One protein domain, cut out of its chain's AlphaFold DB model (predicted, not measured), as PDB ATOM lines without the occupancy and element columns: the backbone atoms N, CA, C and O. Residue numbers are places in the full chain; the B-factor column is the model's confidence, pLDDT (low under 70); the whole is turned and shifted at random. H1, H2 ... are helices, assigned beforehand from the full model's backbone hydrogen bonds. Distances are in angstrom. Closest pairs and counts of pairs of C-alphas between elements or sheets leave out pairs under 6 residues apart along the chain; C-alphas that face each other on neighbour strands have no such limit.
ATOM      1  N   MET A  73     255.833 222.974 370.414       89.25
ATOM      2  CA  MET A  73     255.466 222.735 371.803       89.25
ATOM      3  C   MET A  73     254.118 222.020 371.811       89.25
ATOM      4  O   MET A  73     253.133 222.546 371.294       89.25
ATOM      5  N   PHE A  74     254.085 220.824 372.385       86.94
ATOM      6  CA  PHE A  74     252.862 220.055 372.554       86.94
ATOM      7  C   PHE A  74     252.627 219.824 374.043       86.94
ATOM      8  O   PHE A  74     253.517 219.345 374.744       86.94
ATOM      9  N   LEU A  75     251.434 220.177 374.523       89.50
ATOM     10  CA  LEU A  75     250.975 219.857 375.869       89.50
ATOM     11  C   LEU A  75     249.772 218.930 375.743       89.50
ATOM     12  O   LEU A  75     248.750 219.312 375.176       89.50
ATOM     13  N   GLN A  76     249.899 217.720 376.278       88.38
ATOM     14  CA  GLN A  76     248.808 216.760 376.343       88.38
ATOM     15  C   GLN A  76     248.411 216.547 377.798       88.38
ATOM     16  O   GLN A  76     249.223 216.118 378.614       88.38
ATOM     17  N   THR A  77     247.144 216.792 378.107       85.38
ATOM     18  CA  THR A  77     246.535 216.442 379.391       85.38
ATOM     19  C   THR A  77     245.562 215.298 379.160       85.38
ATOM     20  O   THR A  77     244.606 215.448 378.400       85.38
ATOM     21  N   HIS A  78     245.813 214.148 379.774       88.94
ATOM     22  CA  HIS A  78     244.939 212.983 379.678       88.94
ATOM     23  C   HIS A  78     244.988 212.186 380.981       88.94
ATOM     24  O   HIS A  78     245.949 212.295 381.745       88.94
ATOM     25  N   HIS A  79     243.960 211.376 381.225       90.62
ATOM     26  CA  HIS A  79     244.038 210.308 382.212       90.62
ATOM     27  C   HIS A  79     244.890 209.186 381.627       90.62
ATOM     28  O   HIS A  79     244.528 208.608 380.602       90.62
ATOM     29  N   LEU A  80     246.041 208.926 382.248       92.31
ATOM     30  CA  LEU A  80     246.881 207.788 381.888       92.31
ATOM     31  C   LEU A  80     246.098 206.487 382.117       92.31
ATOM     32  O   LEU A  80     245.224 206.457 382.980       92.31
ATOM     33  N   ASP A  81     246.424 205.430 381.377       92.38
ATOM     34  CA  ASP A  81     245.911 204.069 381.584       92.38
ATOM     35  C   ASP A  81     246.974 203.227 382.312       92.38
ATOM     36  O   ASP A  81     247.844 202.659 381.652       92.38
ATOM     37  N   PRO A  82     246.971 203.140 383.656       93.56
ATOM     38  CA  PRO A  82     248.015 202.422 384.379       93.56
ATOM     39  C   PRO A  82     248.021 200.919 384.083       93.56
ATOM     40  O   PRO A  82     249.097 200.330 384.064       93.56
ATOM     41  N   GLU A  83     246.866 200.302 383.792       93.00
ATOM     42  CA  GLU A  83     246.780 198.858 383.518       93.00
ATOM     43  C   GLU A  83     247.535 198.493 382.227       93.00
ATOM     44  O   GLU A  83     248.227 197.470 382.179       93.00
ATOM     45  N   TYR A  84     247.475 199.340 381.192       94.19
ATOM     46  CA  TYR A  84     248.274 199.161 379.974       94.19
ATOM     47  C   TYR A  84     249.781 199.199 380.265       94.19
ATOM     48  O   TYR A  84     250.534 198.330 379.808       94.19
ATOM     49  N   TYR A  85     250.232 200.183 381.046       95.62
ATOM     50  CA  TYR A  85     251.650 200.312 381.376       95.62
ATOM     51  C   TYR A  85     252.121 199.166 382.274       95.62
ATOM     52  O   TYR A  85     253.133 198.537 381.970       95.62
ATOM     53  N   ASP A  86     251.345 198.815 383.301       95.25
ATOM     54  CA  ASP A  86     251.627 197.681 384.185       95.25
ATOM     55  C   ASP A  86     251.695 196.361 383.418       95.25
ATOM     56  O   ASP A  86     252.466 195.471 383.781       95.25
ATOM     57  N   ARG A  87     250.923 196.213 382.334       95.81
ATOM     58  CA  ARG A  87     250.960 195.022 381.484       95.81
ATOM     59  C   ARG A  87     252.226 194.955 380.633       95.81
ATOM     60  O   ARG A  87     252.867 193.902 380.623       95.81
ATOM     61  N   PHE A  88     252.596 196.037 379.944       97.12
ATOM     62  CA  PHE A  88     253.589 195.995 378.857       97.12
ATOM     63  C   PHE A  88     254.953 196.629 379.166       97.12
ATOM     64  O   PHE A  88     255.900 196.398 378.410       97.12
ATOM     65  N   PHE A  89     255.082 197.400 380.245       97.44
ATOM     66  CA  PHE A  89     256.286 198.173 380.557       97.44
ATOM     67  C   PHE A  89     256.956 197.733 381.858       97.44
ATOM     68  O   PHE A  89     256.332 197.146 382.741       97.44
ATOM     69  N   GLU A  90     258.247 198.021 381.958       95.50
ATOM     70  CA  GLU A  90     259.020 197.843 383.181       95.50
ATOM     71  C   GLU A  90     258.576 198.825 384.282       95.50
ATOM     72  O   GLU A  90     258.044 199.905 383.984       95.50
ATOM     73  N   PRO A  91     258.809 198.496 385.569       94.25
ATOM     74  CA  PRO A  91     258.566 199.424 386.667       94.25
ATOM     75  C   PRO A  91     259.244 200.782 386.435       94.25
ATOM     76  O   PRO A  91     260.409 200.855 386.049       94.25
ATOM     77  N   GLY A  92     258.512 201.868 386.695       93.50
ATOM     78  CA  GLY A  92     258.987 203.242 386.476       93.50
ATOM     79  C   GLY A  92     258.515 203.887 385.170       93.50
ATOM     80  O   GLY A  92     258.866 205.034 384.902       93.50
ATOM     81  N   ALA A  93     257.682 203.204 384.378       95.06
ATOM     82  CA  ALA A  93     257.104 203.768 383.156       95.06
ATOM     83  C   ALA A  93     256.117 204.928 383.397       95.06
ATOM     84  O   ALA A  93     255.823 205.692 382.478       95.06
ATOM     85  N   TYR A  94     255.629 205.081 384.629       94.88
ATOM     86  CA  TYR A  94     254.841 206.221 385.083       94.88
ATOM     87  C   TYR A  94     255.115 206.516 386.567       94.88
ATOM     88  O   TYR A  94     255.614 205.671 387.310       94.88
ATOM     89  N   LEU A  95     254.808 207.743 387.000       94.88
ATOM     90  CA  LEU A  95     254.989 208.183 388.395       94.88
ATOM     91  C   LEU A  95     253.836 207.733 389.296       94.88
ATOM     92  O   LEU A  95     252.700 207.656 388.836       94.88
ATOM     93  N   GLN A  96     254.097 207.591 390.599       94.94
ATOM     94  CA  GLN A  96     253.070 207.284 391.605       94.94
ATOM     95  C   GLN A  96     251.862 208.238 391.540       94.94
ATOM     96  O   GLN A  96     250.722 207.799 391.638       94.94
ATOM     97  N   THR A  97     252.097 209.519 391.244       94.94
ATOM     98  CA  THR A  97     251.035 210.523 391.073       94.94
ATOM     99  C   THR A  97     250.068 210.211 389.929       94.94
ATOM    100  O   THR A  97     248.907 210.596 390.010       94.94
ATOM    101  N   HIS A  98     250.498 209.494 388.884       94.44
ATOM    102  CA  HIS A  98     249.591 209.021 387.832       94.44
ATOM    103  C   HIS A  98     248.715 207.871 388.331       94.44
ATOM    104  O   HIS A  98     247.531 207.824 388.008       94.44
ATOM    105  N   LYS A  99     249.284 206.966 389.140       93.50
ATOM    106  CA  LYS A  99     248.569 205.821 389.720       93.50
ATOM    107  C   LYS A  99     247.429 206.266 390.629       93.50
ATOM    108  O   LYS A  99     246.330 205.730 390.564       93.50
ATOM    109  N   GLU A 100     247.712 207.262 391.458       94.50
ATOM    110  CA  GLU A 100     246.807 207.778 392.488       94.50
ATOM    111  C   GLU A 100     245.869 208.868 391.956       94.50
ATOM    112  O   GLU A 100     245.039 209.385 392.703       94.50
ATOM    113  N   HIS A 101     245.986 209.245 390.676       94.50
ATOM    114  CA  HIS A 101     245.295 210.411 390.125       94.50
ATOM    115  C   HIS A 101     243.774 210.311 390.245       94.50
ATOM    116  O   HIS A 101     243.124 211.273 390.647       94.50
ATOM    117  N   LEU A 102     243.197 209.161 389.883       94.56
ATOM    118  CA  LEU A 102     241.745 208.967 389.929       94.56
ATOM    119  C   LEU A 102     241.207 209.063 391.357       94.56
ATOM    120  O   LEU A 102     240.222 209.758 391.593       94.56
ATOM    121  N   GLU A 103     241.893 208.443 392.309       95.44
ATOM    122  CA  GLU A 103     241.477 208.460 393.708       95.44
ATOM    123  C   GLU A 103     241.634 209.864 394.302       95.44
ATOM    124  O   GLU A 103     240.685 210.420 394.851       95.44
ATOM    125  N   THR A 104     242.799 210.484 394.096       95.69
ATOM    126  CA  THR A 104     243.146 211.797 394.660       95.69
ATOM    127  C   THR A 104     242.258 212.916 394.126       95.69
ATOM    128  O   THR A 104     241.832 213.782 394.886       95.69
ATOM    129  N   TRP A 105     241.994 212.930 392.816       95.00
ATOM    130  CA  TRP A 105     241.329 214.062 392.164       95.00
ATOM    131  C   TRP A 105     239.856 213.825 391.850       95.00
ATOM    132  O   TRP A 105     239.125 214.797 391.678       95.00
ATOM    133  N   HIS A 106     239.418 212.566 391.760       93.56
ATOM    134  CA  HIS A 106     238.047 212.223 391.359       93.56
ATOM    135  C   HIS A 106     237.303 211.401 392.414       93.56
ATOM    136  O   HIS A 106     236.096 211.222 392.277       93.56
ATOM    137  N   GLY A 107     237.978 210.913 393.463       95.69
ATOM    138  CA  GLY A 107     237.368 210.019 394.453       95.69
ATOM    139  C   GLY A 107     236.920 208.682 393.855       95.69
ATOM    140  O   GLY A 107     236.019 208.045 394.392       95.69
ATOM    141  N   LEU A 108     237.510 208.287 392.721       94.00
ATOM    142  CA  LEU A 108     237.192 207.059 391.996       94.00
ATOM    143  C   LEU A 108     238.361 206.088 392.084       94.00
ATOM    144  O   LEU A 108     239.519 206.498 391.976       94.00
ATOM    145  N   ARG A 109     238.067 204.792 392.180       91.31
ATOM    146  CA  ARG A 109     239.090 203.758 392.044       91.31
ATOM    147  C   ARG A 109     239.077 203.160 390.644       91.31
ATOM    148  O   ARG A 109     238.020 202.905 390.073       91.31
ATOM    149  N   LEU A 110     240.265 202.921 390.089       89.00
ATOM    150  CA  LEU A 110     240.425 202.398 388.728       89.00
ATOM    151  C   LEU A 110     239.731 201.039 388.535       89.00
ATOM    152  O   LEU A 110     239.150 200.791 387.484       89.00
ATOM    153  N   ASP A 111     239.759 200.178 389.552       89.31
ATOM    154  CA  ASP A 111     239.159 198.842 389.526       89.31
ATOM    155  C   ASP A 111     237.624 198.842 389.581       89.31
ATOM    156  O   ASP A 111     237.004 197.841 389.222       89.31
ATOM    157  N   GLU A 112     237.015 199.965 389.969       91.06
ATOM    158  CA  GLU A 112     235.562 200.167 389.996       91.06
ATOM    159  C   GLU A 112     235.020 200.725 388.671       91.06
ATOM    160  O   GLU A 112     233.805 200.740 388.452       91.06
ATOM    161  N   LEU A 113     235.897 201.193 387.773       88.06
ATOM    162  CA  LEU A 113     235.475 201.763 386.499       88.06
ATOM    163  C   LEU A 113     234.953 200.680 385.537       88.06
ATOM    164  O   LEU A 113     235.466 199.556 385.512       88.06
ATOM    165  N   PRO A 114     233.959 201.010 384.687       88.25
ATOM    166  CA  PRO A 114     233.469 200.091 383.669       88.25
ATOM    167  C   PRO A 114     234.602 199.634 382.749       88.25
ATOM    168  O   PRO A 114     235.295 200.451 382.141       88.25
ATOM    169  N   ARG A 115     234.770 198.318 382.612       85.69
ATOM    170  CA  ARG A 115     235.762 197.745 381.700       85.69
ATOM    171  C   ARG A 115     235.202 197.690 380.289       85.69
ATOM    172  O   ARG A 115     234.046 197.320 380.081       85.69
ATOM    173  N   ARG A 116     236.039 198.024 379.309       76.88
ATOM    174  CA  ARG A 116     235.712 197.814 377.900       76.88
ATOM    175  C   ARG A 116     235.634 196.304 377.658       76.88
ATOM    176  O   ARG A 116     236.635 195.612 377.814       76.88
ATOM    177  N   THR A 117     234.450 195.798 377.337       79.00
ATOM    178  CA  THR A 117     234.288 194.438 376.813       79.00
ATOM    179  C   THR A 117     234.870 194.381 375.402       79.00
ATOM    180  O   THR A 117     234.844 195.402 374.708       79.00
ATOM    181  N   GLU A 118     235.434 193.230 375.025       61.09
ATOM    182  CA  GLU A 118     236.059 192.992 373.710       61.09
ATOM    183  C   GLU A 118     235.185 193.434 372.526       61.09
ATOM    184  O   GLU A 118     233.944 193.263 372.595       61.09
TER     185      GLU A 118
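What this domain is: This is residues 73 to 118 of the 118 residues of an uncharacterized protein of Meiothermus cateniformans (UniProt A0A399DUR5). Little regular structure: a loose chain with three short helices, where H1 and H2 come near each other at one spot, by Pro 82 and Lys 99, H3 follows H2 after a tight link, and residues 73 to 78 and 112 to 118 stick out as two free ends. The printed part has 46 residues, with named helices H1, H2, H3 in that order and no named strand; it is all helix, though under half of the residues are in named elements. It is loose, with a radius of gyration of the C-alphas of 12.0 A and spans of 33 by 25 by 20 A.

How they stand to each other: H1, residues 82 to 88, and H2, residues 96 to 99, are close but not clearly touching; their closest C-alphas, of Pro 82 and Lys 99, are 6.4 A apart. H3, residues 101 to 106, and H2 meet only through their link. H1 and H3 are apart. Every O i to N i+4 pair is within hydrogen-bond range in H1 and H3; H2 is too short for such a pair, and its one O i to N i+3 pair is within range.

Where its parts are: H1 begins at C-alpha 82 (248.015, 202.422, 384.379) and is 10.1 A long. H2 is 5.1 A long. H3 is 7.6 A long and ends at C-alpha 106 (238.047, 212.223, 391.359).

The domain as a whole: The two C-alphas farthest apart, of Met 73 and Thr 117, are 35.7 A apart. The printed part has no cut. The link H1 to H2 is short and H2 to H3 tight. Residue 118, the chain's last, is under 70 in pLDDT.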